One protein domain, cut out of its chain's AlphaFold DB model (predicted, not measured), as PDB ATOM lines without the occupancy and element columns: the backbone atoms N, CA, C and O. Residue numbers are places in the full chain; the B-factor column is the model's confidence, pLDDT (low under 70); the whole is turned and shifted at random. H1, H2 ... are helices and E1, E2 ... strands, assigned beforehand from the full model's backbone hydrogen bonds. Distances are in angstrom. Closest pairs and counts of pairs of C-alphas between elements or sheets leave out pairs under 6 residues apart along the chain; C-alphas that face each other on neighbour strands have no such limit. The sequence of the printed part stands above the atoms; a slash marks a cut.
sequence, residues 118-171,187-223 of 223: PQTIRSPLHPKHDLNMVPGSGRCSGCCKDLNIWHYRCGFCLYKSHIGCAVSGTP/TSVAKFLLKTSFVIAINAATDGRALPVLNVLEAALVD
ATOM      1  N   PRO A 118      87.202 -14.410  96.722       89.88
ATOM      2  CA  PRO A 118      86.885 -15.317  95.632       89.88
ATOM      3  C   PRO A 118      87.206 -14.667  94.284       89.88
ATOM      4  O   PRO A 118      86.929 -13.492  94.053       89.88
ATOM      5  N   GLN A 119      87.756 -15.449  93.359       92.50
ATOM      6  CA  GLN A 119      88.002 -14.971  92.000       92.50
ATOM      7  C   GLN A 119      86.689 -14.665  91.267       92.50
ATOM      8  O   GLN A 119      86.625 -13.714  90.490       92.50
ATOM      9  N   THR A 120      85.639 -15.441  91.538       91.94
ATOM     10  CA  THR A 120      84.337 -15.336  90.878       91.94
ATOM     11  C   THR A 120      83.228 -15.255  91.917       91.94
ATOM     12  O   THR A 120      83.218 -16.020  92.879       91.94
ATOM     13  N   ILE A 121      82.282 -14.335  91.726       89.75
ATOM     14  CA  ILE A 121      81.147 -14.137  92.636       89.75
ATOM     15  C   ILE A 121      79.827 -14.007  91.891       89.75
ATOM     16  O   ILE A 121      79.776 -13.557  90.745       89.75
ATOM     17  N   ARG A 122      78.742 -14.284  92.616       87.81
ATOM     18  CA  ARG A 122      77.385 -13.874  92.249       87.81
ATOM     19  C   ARG A 122      77.001 -12.643  93.040       87.81
ATOM     20  O   ARG A 122      76.938 -12.670  94.269       87.81
ATOM     21  N   SER A 123      76.766 -11.554  92.322       86.00
ATOM     22  CA  SER A 123      76.338 -10.298  92.920       86.00
ATOM     23  C   SER A 123      74.812 -10.208  92.930       86.00
ATOM     24  O   SER A 123      74.208 -10.351  91.868       86.00
ATOM     25  N   PRO A 124      74.170  -9.857  94.059       83.75
ATOM     26  CA  PRO A 124      72.740  -9.543  94.060       83.75
ATOM     27  C   PRO A 124      72.408  -8.298  93.217       83.75
ATOM     28  O   PRO A 124      71.274  -8.138  92.781       83.75
ATOM     29  N   LEU A 125      73.392  -7.428  92.948       86.44
ATOM     30  CA  LEU A 125      73.239  -6.243  92.096       86.44
ATOM     31  C   LEU A 125      73.374  -6.565  90.599       86.44
ATOM     32  O   LEU A 125      73.043  -5.736  89.753       86.44
ATOM     33  N   HIS A 126      73.882  -7.753  90.266       90.69
ATOM     34  CA  HIS A 126      73.990  -8.255  88.900       90.69
ATOM     35  C   HIS A 126      73.718  -9.773  88.864       90.69
ATOM     36  O   HIS A 126      74.616 -10.553  88.559       90.69
ATOM     37  N   PRO A 127      72.489 -10.219  89.188       90.12
ATOM     38  CA  PRO A 127      72.210 -11.624  89.504       90.12
ATOM     39  C   PRO A 127      72.226 -12.564  88.291       90.12
ATOM     40  O   PRO A 127      72.264 -13.777  88.461       90.12
ATOM     41  N   LYS A 128      72.170 -12.025  87.066       93.25
ATOM     42  CA  LYS A 128      72.086 -12.824  85.832       93.25
ATOM     43  C   LYS A 128      73.427 -13.403  85.378       93.25
ATOM     44  O   LYS A 128      73.422 -14.361  84.614       93.25
ATOM     45  N   HIS A 129      74.550 -12.826  85.806       93.75
ATOM     46  CA  HIS A 129      75.875 -13.266  85.378       93.75
ATOM     47  C   HIS A 129      76.865 -13.242  86.534       93.75
ATOM     48  O   HIS A 129      76.842 -12.347  87.380       93.75
ATOM     49  N   ASP A 130      77.791 -14.191  86.500       93.94
ATOM     50  CA  ASP A 130      78.918 -14.210  87.416       93.94
ATOM     51  C   ASP A 130      79.873 -13.036  87.115       93.94
ATOM     52  O   ASP A 130      80.067 -12.619  85.965       93.94
ATOM     53  N   LEU A 131      80.479 -12.492  88.170       94.12
ATOM     54  CA  LEU A 131      81.496 -11.452  88.073       94.12
ATOM     55  C   LEU A 131      82.863 -12.039  88.402       94.12
ATOM     56  O   LEU A 131      83.011 -12.712  89.417       94.12
ATOM     57  N   ASN A 132      83.868 -11.715  87.592       95.19
ATOM     58  CA  ASN A 132      85.242 -12.170  87.783       95.19
ATOM     59  C   ASN A 132      86.130 -11.022  88.254       95.19
ATOM     60  O   ASN A 132      86.008  -9.895  87.765       95.19
ATOM     61  N   MET A 133      87.028 -11.308  89.191       94.50
ATOM     62  CA  MET A 133      88.034 -10.368  89.654       94.50
ATOM     63  C   MET A 133      89.140 -10.252  88.604       94.50
ATOM     64  O   MET A 133      89.803 -11.232  88.271       94.50
ATOM     65  N   VAL A 134      89.326  -9.046  88.072       95.25
ATOM     66  CA  VAL A 134      90.272  -8.760  86.986       95.25
ATOM     67  C   VAL A 134      91.059  -7.481  87.273       95.25
ATOM     68  O   VAL A 134      90.541  -6.588  87.955       95.25
ATOM     69  N   PRO A 135      92.290  -7.355  86.748       94.75
ATOM     70  CA  PRO A 135      92.996  -6.090  86.745       94.75
ATOM     71  C   PRO A 135      92.465  -5.193  85.614       94.75
ATOM     72  O   PRO A 135      92.081  -5.673  84.546       94.75
ATOM     73  N   GLY A 136      92.476  -3.879  85.813       93.31
ATOM     74  CA  GLY A 136      92.172  -2.914  84.761       93.31
ATOM     75  C   GLY A 136      91.779  -1.546  85.297       93.31
ATOM     76  O   GLY A 136      92.092  -1.184  86.427       93.31
ATOM     77  N   SER A 137      91.058  -0.791  84.474       93.81
ATOM     78  CA  SER A 137      90.548   0.535  84.812       93.81
ATOM     79  C   SER A 137      89.062   0.671  84.473       93.81
ATOM     80  O   SER A 137      88.449  -0.153  83.771       93.81
ATOM     81  N   GLY A 138      88.456   1.728  84.999       94.31
ATOM     82  CA  GLY A 138      87.080   2.100  84.714       94.31
ATOM     83  C   GLY A 138      86.388   2.680  85.932       94.31
ATOM     84  O   GLY A 138      87.019   3.008  86.933       94.31
ATOM     85  N   ARG A 139      85.064   2.761  85.836       95.62
ATOM     86  CA  ARG A 139      84.197   3.321  86.865       95.62
ATOM     87  C   ARG A 139      83.245   2.251  87.377       95.62
ATOM     88  O   ARG A 139      82.785   1.408  86.606       95.62
ATOM     89  N   CYS A 140      82.964   2.274  88.671       94.25
ATOM     90  CA  CYS A 140      82.012   1.363  89.291       94.25
ATOM     91  C   CYS A 140      80.589   1.668  88.815       94.25
ATOM     92  O   CYS A 140      80.138   2.807  88.913       94.25
ATOM     93  N   SER A 141      79.873   0.645  88.347       92.69
ATOM     94  CA  SER A 141      78.484   0.743  87.890       92.69
ATOM     95  C   SER A 141      77.504   1.069  89.021       92.69
ATOM     96  O   SER A 141      76.425   1.572  88.744       92.69
ATOM     97  N   GLY A 142      77.862   0.776  90.277       86.88
ATOM     98  CA  GLY A 142      77.019   1.062  91.442       86.88
ATOM     99  C   GLY A 142      77.217   2.469  92.006       86.88
ATOM    100  O   GLY A 142      76.254   3.203  92.181       86.88
ATOM    101  N   CYS A 143      78.465   2.859  92.296       90.12
ATOM    102  CA  CYS A 143      78.753   4.123  92.987       90.12
ATOM    103  C   CYS A 143      79.330   5.233  92.102       90.12
ATOM    104  O   CYS A 143      79.629   6.312  92.611       90.12
ATOM    105  N   CYS A 144      79.547   4.970  90.811       91.38
ATOM    106  CA  CYS A 144      80.082   5.929  89.842       91.38
ATOM    107  C   CYS A 144      81.451   6.538  90.210       91.38
ATOM    108  O   CYS A 144      81.826   7.563  89.653       91.38
ATOM    109  N   LYS A 145      82.226   5.909  91.100       93.31
ATOM    110  CA  LYS A 145      83.620   6.290  91.396       93.31
ATOM    111  C   LYS A 145      84.608   5.417  90.628       93.31
ATOM    112  O   LYS A 145      84.262   4.301  90.224       93.31
ATOM    113  N   ASP A 146      85.829   5.911  90.458       94.38
ATOM    114  CA  ASP A 146      86.903   5.176  89.788       94.38
ATOM    115  C   ASP A 146      87.241   3.878  90.520       94.38
ATOM    116  O   ASP A 146      87.222   3.801  91.752       94.38
ATOM    117  N   LEU A 147      87.496   2.830  89.742       92.56
ATOM    118  CA  LEU A 147      87.823   1.499  90.234       92.56
ATOM    119  C   LEU A 147      89.278   1.429  90.695       92.56
ATOM    120  O   LEU A 147      90.172   2.032  90.104       92.56
ATOM    121  N   ASN A 148      89.515   0.590  91.701       89.75
ATOM    122  CA  ASN A 148      90.856   0.082  91.965       89.75
ATOM    123  C   ASN A 148      91.305  -0.802  90.794       89.75
ATOM    124  O   ASN A 148      90.466  -1.347  90.069       89.75
ATOM    125  N   ILE A 149      92.625  -1.000  90.660       91.19
ATOM    126  CA  ILE A 149      93.186  -1.873  89.616       91.19
ATOM    127  C   ILE A 149      92.464  -3.221  89.615       91.19
ATOM    128  O   ILE A 149      91.964  -3.636  88.578       91.19
ATOM    129  N   TRP A 150      92.333  -3.850  90.784       94.25
ATOM    130  CA  TRP A 150      91.550  -5.070  90.942       94.25
ATOM    131  C   TRP A 150      90.100  -4.755  91.301       94.25
ATOM    132  O   TRP A 150      89.807  -4.075  92.288       94.25
ATOM    133  N   HIS A 151      89.188  -5.261  90.477       94.12
ATOM    134  CA  HIS A 151      87.750  -5.071  90.619       94.12
ATOM    135  C   HIS A 151      86.983  -6.246  90.004       94.12
ATOM    136  O   HIS A 151      87.542  -7.035  89.244       94.12
ATOM    137  N   TYR A 152      85.693  -6.354  90.316       94.62
ATOM    138  CA  TYR A 152      84.819  -7.349  89.702       94.62
ATOM    139  C   TYR A 152      84.246  -6.829  88.390       94.62
ATOM    140  O   TYR A 152      83.772  -5.693  88.319       94.62
ATOM    141  N   ARG A 153      84.251  -7.671  87.358       96.56
ATOM    142  CA  ARG A 153      83.719  -7.364  86.030       96.56
ATOM    143  C   ARG A 153      82.885  -8.528  85.501       96.56
ATOM    144  O   ARG A 153      83.279  -9.686  85.618       96.56
ATOM    145  N   CYS A 154      81.767  -8.206  84.859       97.00
ATOM    146  CA  CYS A 154      81.013  -9.160  84.051       97.00
ATOM    147  C   CYS A 154      81.684  -9.348  82.679       97.00
ATOM    148  O   CYS A 154      82.079  -8.372  82.036       97.00
ATOM    149  N   GLY A 155      81.799 -10.593  82.211       95.56
ATOM    150  CA  GLY A 155      82.348 -10.897  80.882       95.56
ATOM    151  C   GLY A 155      81.421 -10.507  79.724       95.56
ATOM    152  O   GLY A 155      81.903 -10.205  78.638       95.56
ATOM    153  N   PHE A 156      80.109 -10.466  79.973       94.81
ATOM    154  CA  PHE A 156      79.069 -10.280  78.951       94.81
ATOM    155  C   PHE A 156      78.432  -8.884  78.965       94.81
ATOM    156  O   PHE A 156      77.847  -8.452  77.978       94.81
ATOM    157  N   CYS A 157      78.533  -8.166  80.084       96.06
ATOM    158  CA  CYS A 157      77.960  -6.834  80.265       96.06
ATOM    159  C   CYS A 157      79.057  -5.798  80.530       96.06
ATOM    160  O   CYS A 157      80.159  -6.127  80.961       96.06
ATOM    161  N   LEU A 158      78.722  -4.512  80.405       93.06
ATOM    162  CA  LEU A 158      79.600  -3.409  80.831       93.06
ATOM    163  C   LEU A 158      79.648  -3.223  82.361       93.06
ATOM    164  O   LEU A 158      80.199  -2.240  82.853       93.06
ATOM    165  N   TYR A 159      79.071  -4.162  83.114       95.12
ATOM    166  CA  TYR A 159      78.991  -4.096  84.565       95.12
ATOM    167  C   TYR A 159      80.369  -4.310  85.203       95.12
ATOM    168  O   TYR A 159      81.012  -5.348  85.003       95.12
ATOM    169  N   LYS A 160      80.796  -3.332  86.006       95.56
ATOM    170  CA  LYS A 160      82.018  -3.370  86.815       95.56
ATOM    171  C   LYS A 160      81.711  -2.874  88.222       95.56
ATOM    172  O   LYS A 160      80.921  -1.949  88.390       95.56
ATOM    173  N   SER A 161      82.354  -3.431  89.239       92.94
ATOM    174  CA  SER A 161      82.120  -3.019  90.621       92.94
ATOM    175  C   SER A 161      83.381  -3.126  91.467       92.94
ATOM    176  O   SER A 161      84.181  -4.048  91.290       92.94
ATOM    177  N   HIS A 162      83.563  -2.197  92.409       91.25
ATOM    178  CA  HIS A 162      84.572  -2.363  93.458       91.25
ATOM    179  C   HIS A 162      84.324  -3.667  94.216       91.25
ATOM    180  O   HIS A 162      83.179  -4.087  94.369       91.25
ATOM    181  N   ILE A 163      85.381  -4.240  94.796       87.31
ATOM    182  CA  ILE A 163      85.280  -5.415  95.678       87.31
ATOM    183  C   ILE A 163      84.201  -5.199  96.754       87.31
ATOM    184  O   ILE A 163      83.336  -6.048  96.948       87.31
ATOM    185  N   GLY A 164      84.189  -4.017  97.379       83.56
ATOM    186  CA  GLY A 164      83.206  -3.669  98.407       83.56
ATOM    187  C   GLY A 164      81.784  -3.393  97.910       83.56
ATOM    188  O   GLY A 164      80.817  -3.682  98.619       83.56
ATOM    189  N   CYS A 165      81.657  -2.867  96.689       87.25
ATOM    190  CA  CYS A 165      80.380  -2.520  96.059       87.25
ATOM    191  C   CYS A 165      79.700  -3.735  95.416       87.25
ATOM    192  O   CYS A 165      78.511  -3.687  95.122       87.25
ATOM    193  N   ALA A 166      80.415  -4.839  95.183       85.56
ATOM    194  CA  ALA A 166      79.875  -5.976  94.439       85.56
ATOM    195  C   ALA A 166      78.724  -6.706  95.153       85.56
ATOM    196  O   ALA A 166      78.084  -7.570  94.571       85.56
ATOM    197  N   VAL A 167      78.440  -6.365  96.406       75.75
ATOM    198  CA  VAL A 167      77.423  -7.016  97.250       75.75
ATOM    199  C   VAL A 167      76.645  -6.024  98.116       75.75
ATOM    200  O   VAL A 167      75.738  -6.416  98.840       75.75
ATOM    201  N   SER A 168      76.979  -4.734  98.051       69.19
ATOM    202  CA  SER A 168      76.203  -3.666  98.682       69.19
ATOM    203  C   SER A 168      76.073  -2.524  97.697       69.19
ATOM    204  O   SER A 168      77.074  -2.030  97.193       69.19
ATOM    205  N   GLY A 169      74.837  -2.098  97.430       55.47
ATOM    206  CA  GLY A 169      74.554  -0.946  96.571       55.47
ATOM    207  C   GLY A 169      75.033   0.388  97.155       55.47
ATOM    208  O   GLY A 169      74.884   1.421  96.514       55.47
ATOM    209  N   THR A 170      75.609   0.381  98.359       51.06
ATOM    210  CA  THR A 170      76.185   1.553  99.007       51.06
ATOM    211  C   THR A 170      77.702   1.592  98.794       51.06
ATOM    212  O   THR A 170      78.382   0.578  98.981       51.06
ATOM    213  N   PRO A 171      78.273   2.745  98.395       43.12
ATOM    214  CA  PRO A 171      79.719   2.896  98.331       43.12
ATOM    215  C   PRO A 171      80.347   2.617  99.704       43.12
ATOM    216  O   PRO A 171      79.759   3.008 100.716       43.12
ATOM    217  N   THR A 187      90.087  -4.408 108.371       65.31
ATOM    218  CA  THR A 187      90.204  -3.944 106.973       65.31
ATOM    219  C   THR A 187      88.831  -3.937 106.297       65.31
ATOM    220  O   THR A 187      87.966  -4.750 106.646       65.31
ATOM    221  N   SER A 188      88.586  -3.064 105.309       69.81
ATOM    222  CA  SER A 188      87.270  -3.081 104.638       69.81
ATOM    223  C   SER A 188      87.011  -4.454 104.011       69.81
ATOM    224  O   SER A 188      85.878  -4.928 104.007       69.81
ATOM    225  N   VAL A 189      88.079  -5.132 103.571       78.31
ATOM    226  CA  VAL A 189      88.057  -6.516 103.080       78.31
ATOM    227  C   VAL A 189      87.455  -7.472 104.095       78.31
ATOM    228  O   VAL A 189      86.541  -8.196 103.729       78.31
ATOM    229  N   ALA A 190      87.881  -7.450 105.355       79.56
ATOM    230  CA  ALA A 190      87.325  -8.336 106.373       79.56
ATOM    231  C   ALA A 190      85.807  -8.149 106.564       79.56
ATOM    232  O   ALA A 190      85.073  -9.134 106.600       79.56
ATOM    233  N   LYS A 191      85.304  -6.905 106.549       80.31
ATOM    234  CA  LYS A 191      83.848  -6.642 106.547       80.31
ATOM    235  C   LYS A 191      83.153  -7.202 105.300       80.31
ATOM    236  O   LYS A 191      81.993  -7.598 105.363       80.31
ATOM    237  N   PHE A 192      83.835  -7.215 104.155       79.38
ATOM    238  CA  PHE A 192      83.297  -7.785 102.918       79.38
ATOM    239  C   PHE A 192      83.304  -9.315 102.913       79.38
ATOM    240  O   PHE A 192      82.333  -9.892 102.430       79.38
ATOM    241  N   LEU A 193      84.335  -9.958 103.475       81.69
ATOM    242  CA  LEU A 193      84.424 -11.422 103.572       81.69
ATOM    243  C   LEU A 193      83.246 -12.020 104.353       81.69
ATOM    244  O   LEU A 193      82.828 -13.133 104.059       81.69
ATOM    245  N   LEU A 194      82.686 -11.262 105.297       83.56
ATOM    246  CA  LEU A 194      81.580 -11.688 106.158       83.56
ATOM    247  C   LEU A 194      80.189 -11.490 105.557       83.56
ATOM    248  O   LEU A 194      79.191 -11.903 106.144       83.56
ATOM    249  N   LYS A 195      80.076 -10.884 104.373       82.69
ATOM    250  CA  LYS A 195      78.779 -10.825 103.692       82.69
ATOM    251  C   LYS A 195      78.390 -12.229 103.241       82.69
ATOM    252  O   LYS A 195      79.216 -12.939 102.678       82.69
ATOM    253  N   THR A 196      77.127 -12.608 103.422       77.06
ATOM    254  CA  THR A 196      76.641 -13.985 103.215       77.06
ATOM    255  C   THR A 196      77.069 -14.591 101.875       77.06
ATOM    256  O   THR A 196      77.527 -15.729 101.830       77.06
ATOM    257  N   SER A 197      76.992 -13.825 100.780       71.88
ATOM    258  CA  SER A 197      77.417 -14.294  99.454       71.88
ATOM    259  C   SER A 197      78.922 -14.567  99.353       71.88
ATOM    260  O   SER A 197      79.318 -15.496  98.652       71.88
ATOM    261  N   PHE A 198      79.758 -13.803 100.063       81.56
ATOM    262  CA  PHE A 198      81.196 -14.050 100.163       81.56
ATOM    263  C   PHE A 198      81.495 -15.248 101.053       81.56
ATOM    264  O   PHE A 198      82.254 -16.107 100.626       81.56
ATOM    265  N   VAL A 199      80.862 -15.367 102.224       84.19
ATOM    266  CA  VAL A 199      81.042 -16.527 103.116       84.19
ATOM    267  C   VAL A 199      80.740 -17.834 102.381       84.19
ATOM    268  O   VAL A 199      81.541 -18.763 102.431       84.19
ATOM    269  N   ILE A 200      79.634 -17.894 101.628       81.19
ATOM    270  CA  ILE A 200      79.280 -19.071 100.817       81.19
ATOM    271  C   ILE A 200      80.359 -19.353  99.763       81.19
ATOM    272  O   ILE A 200      80.814 -20.490  99.647       81.19
ATOM    273  N   ALA A 201      80.789 -18.333  99.012       81.44
ATOM    274  CA  ALA A 201      81.806 -18.495  97.974       81.44
ATOM    275  C   ALA A 201      83.165 -18.933  98.549       81.44
ATOM    276  O   ALA A 201      83.818 -19.804  97.983       81.44
ATOM    277  N   ILE A 202      83.573 -18.371  99.688       85.56
ATOM    278  CA  ILE A 202      84.820 -18.701 100.387       85.56
ATOM    279  C   ILE A 202      84.758 -20.121 100.941       85.56
ATOM    280  O   ILE A 202      85.698 -20.891 100.754       85.56
ATOM    281  N   ASN A 203      83.655 -20.499 101.588       86.44
ATOM    282  CA  ASN A 203      83.482 -21.851 102.111       86.44
ATOM    283  C   ASN A 203      83.519 -22.884 100.985       86.44
ATOM    284  O   ASN A 203      84.212 -23.888 101.123       86.44
ATOM    285  N   ALA A 204      82.855 -22.617  99.859       84.81
ATOM    286  CA  ALA A 204      82.922 -23.487  98.689       84.81
ATOM    287  C   ALA A 204      84.344 -23.567  98.107       84.81
ATOM    288  O   ALA A 204      84.821 -24.656  97.814       84.81
ATOM    289  N   ALA A 205      85.046 -22.436  97.974       84.75
ATOM    290  CA  ALA A 205      86.388 -22.387  97.387       84.75
ATOM    291  C   ALA A 205      87.494 -22.963  98.290       84.75
ATOM    292  O   ALA A 205      88.582 -23.272  97.810       84.75
ATOM    293  N   THR A 206      87.247 -23.062  99.597       87.69
ATOM    294  CA  THR A 206      88.238 -23.515 100.587       87.69
ATOM    295  C   THR A 206      87.872 -24.847 101.234       87.69
ATOM    296  O   THR A 206      88.558 -25.270 102.165       87.69
ATOM    297  N   ASP A 207      86.809 -25.507 100.769       89.00
ATOM    298  CA  ASP A 207      86.250 -26.722 101.379       89.00
ATOM    299  C   ASP A 207      85.947 -26.524 102.877       89.00
ATOM    300  O   ASP A 207      86.247 -27.365 103.722       89.00
ATOM    301  N   GLY A 208      85.442 -25.339 103.234       90.06
ATOM    302  CA  GLY A 208      85.142 -24.933 104.610       90.06
ATOM    303  C   GLY A 208      86.360 -24.619 105.485       90.06
ATOM    304  O   GLY A 208      86.189 -24.159 106.612       90.06
ATOM    305  N   ARG A 209      87.595 -24.795 104.995       92.75
ATOM    306  CA  ARG A 209      88.815 -24.589 105.800       92.75
ATOM    307  C   ARG A 209      88.994 -23.153 106.288       92.75
ATOM    308  O   ARG A 209      89.622 -22.951 107.321       92.75
ATOM    309  N   ALA A 210      88.457 -22.160 105.576       93.75
ATOM    310  CA  ALA A 210      88.530 -20.757 105.991       93.75
ATOM    311  C   ALA A 210      87.475 -20.364 107.042       93.75
ATOM    312  O   ALA A 210      87.575 -19.278 107.613       93.75
ATOM    313  N   LEU A 211      86.481 -21.215 107.322       93.94
ATOM    314  CA  LEU A 211      85.371 -20.887 108.220       93.94
ATOM    315  C   LEU A 211      85.825 -20.455 109.630       93.94
ATOM    316  O   LEU A 211      85.317 -19.441 110.107       93.94
ATOM    317  N   PRO A 212      86.815 -21.101 110.283       95.88
ATOM    318  CA  PRO A 212      87.312 -20.635 111.579       95.88
ATOM    319  C   PRO A 212      87.884 -19.211 111.534       95.88
ATOM    320  O   PRO A 212      87.699 -18.443 112.475       95.88
ATOM    321  N   VAL A 213      88.538 -18.832 110.429       95.50
ATOM    322  CA  VAL A 213      89.038 -17.462 110.236       95.50
ATOM    323  C   VAL A 213      87.867 -16.492 110.091       95.50
ATOM    324  O   VAL A 213      87.892 -15.428 110.698       95.50
ATOM    325  N   LEU A 214      86.823 -16.855 109.340       93.88
ATOM    326  CA  LEU A 214      85.625 -16.021 109.204       93.88
ATOM    327  C   LEU A 214      84.920 -15.817 110.555       93.88
ATOM    328  O   LEU A 214      84.611 -14.681 110.895       93.88
ATOM    329  N   ASN A 215      84.772 -16.864 111.369       93.50
ATOM    330  CA  ASN A 215      84.175 -16.759 112.707       93.50
ATOM    331  C   ASN A 215      84.963 -15.800 113.618       93.50
ATOM    332  O   ASN A 215      84.379 -15.011 114.357       93.50
ATOM    333  N   VAL A 216      86.298 -15.830 113.536       92.81
ATOM    334  CA  VAL A 216      87.169 -14.882 114.250       92.81
ATOM    335  C   VAL A 216      86.930 -13.442 113.787       92.81
ATOM    336  O   VAL A 216      86.857 -12.534 114.615       92.81
ATOM    337  N   LEU A 217      86.801 -13.214 112.476       92.00
ATOM    338  CA  LEU A 217      86.527 -11.877 111.941       92.00
ATOM    339  C   LEU A 217      85.142 -11.369 112.355       92.00
ATOM    340  O   LEU A 217      84.993 -10.176 112.611       92.00
ATOM    341  N   GLU A 218      84.147 -12.256 112.409       91.06
ATOM    342  CA  GLU A 218      82.797 -11.933 112.866       91.06
ATOM    343  C   GLU A 218      82.802 -11.528 114.340       91.06
ATOM    344  O   GLU A 218      82.323 -10.443 114.668       91.06
ATOM    345  N   ALA A 219      83.432 -12.326 115.207       88.12
ATOM    346  CA  ALA A 219      83.563 -12.011 116.628       88.12
ATOM    347  C   ALA A 219      84.259 -10.660 116.862       88.12
ATOM    348  O   ALA A 219      83.832  -9.873 117.703       88.12
ATOM    349  N   ALA A 220      85.283 -10.341 116.067       85.31
ATOM    350  CA  ALA A 220      86.018  -9.087 116.194       85.31
ATOM    351  C   ALA A 220      85.214  -7.830 115.773       85.31
ATOM    352  O   ALA A 220      85.663  -6.713 116.046       85.31
ATOM    353  N   LEU A 221      84.059  -7.983 115.104       77.06
ATOM    354  CA  LEU A 221      83.182  -6.878 114.684       77.06
ATOM    355  C   LEU A 221      82.076  -6.517 115.687       77.06
ATOM    356  O   LEU A 221      81.414  -5.502 115.474       77.06
ATOM    357  N   VAL A 222      81.853  -7.319 116.732       64.81
ATOM    358  CA  VAL A 222      80.716  -7.165 117.665       64.81
ATOM    359  C   VAL A 222      80.986  -6.145 118.798       64.81
ATOM    360  O   VAL A 222      80.090  -5.874 119.589       64.81
ATOM    361  N   ASP A 223      82.163  -5.500 118.816       47.06
ATOM    362  CA  ASP A 223      82.603  -4.524 119.841       47.06
ATOM    363  C   ASP A 223      82.761  -3.076 119.340       47.06
ATOM    364  O   ASP A 223      83.684  -2.826 118.513       47.06
TER     365      ASP A 223
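AT A GLANCE: This is residues 118 to 171 and 187 to 223 of the 223 residues of the protein "Phorbol-ester/DAG-type domain-containing protein" of Leersia perrieri (UniProt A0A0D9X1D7). Two parts stand one after the other along the longest axis: a small three-stranded sheet with two long loops beside it, residues 136 to 149 and 155 to 171, and a loose group of three short helices. H1 and H2 make a corner between the sheet and H3, H3 lies at the far end, and H2 only grazes the sheet at strand E1. The printed part has 91 residues with the named elements in the order E1 E2 E3 H1 H2 H3; the antiparallel sheet runs E1, E2, E3. The class is mixed, helices and strands, though under half of the printed residues are in named elements. The whole is compact, with a radius of gyration of the C-alphas of 13.4 A and spans of 36 by 28 by 21 A.

HOW THE PARTS SIT: Start at E1, residues 120 to 123, and go on through a tight link to E2, residues 126 to 135; this hairpin is antiparallel, with N 121 and O 131 at 2.9 A, within hydrogen-bond range. E2 bends by 96 degrees at residue 129. A long link of 14 residues leads to E3, residues 150 to 154, which forms a hairpin with E2; look for N 134 and O 151 at 2.9 A. The three strands are a meander, each the antiparallel neighbour of the one before, in a sheet that is only just strongly twisted, with C-alphas up to 4.3 A off its best plane. Residues 152 to 153 of E3 also pair antiparallel with residues 160 to 161. Beyond the cut find H1, residues 188 to 193, which is not on the sheet. H2, residues 196 to 206, only grazes the sheet with its residues 197 to 205; its closest C-alphas to E1 are those of Ala 201 and Ile 121, 6.9 A apart. H1 and H2 only just touch, with 3 pairs of C-alphas within 8 A, and only at the corner by their tight link, closest at C-alphas 193 and 199, 6.1 A; at 71 degrees they are only just about perpendicular. H3, residues 211 to 219, only just touches H2, with 3 such pairs, closest at C-alphas 203 and 211, 6.5 A; they form a helical hairpin at a shallow tilt of 31 degrees, opposite ways. H3 also only just touches H1, with 3 such pairs, closest at C-alphas 190 and 217, 6.6 A, at a steep tilt of 50 degrees, and is apart from E1, E2 and E3. In H1, H2 and H3 every O i to N i+4 pair is within hydrogen-bond range.

IN THESE COORDINATES: Find C-alpha 120 at (84.337, -15.336, 90.878), where E1 begins. E2 runs 19.2 A from His 126 to Pro 135, and E3 13.2 A from Trp 150 to Cys 154. H2 begins at C-alpha 196, (76.641, -13.985, 103.215), and runs 15.2 A; H3 runs 12.4 A to C-alpha 219 at (83.563, -12.011, 116.628).

THE WHOLE: The C-alphas farthest apart are those of Phe 156 and Asp 223, 41.4 A. Residues 172 to 186 are not printed, and C-alphas 171 and 187 stand 15.2 A apart across the cut. Mean pLDDT of the printed part is 86.7; residues 168 to 171, 187 to 188 and 222 to 223 are under 70.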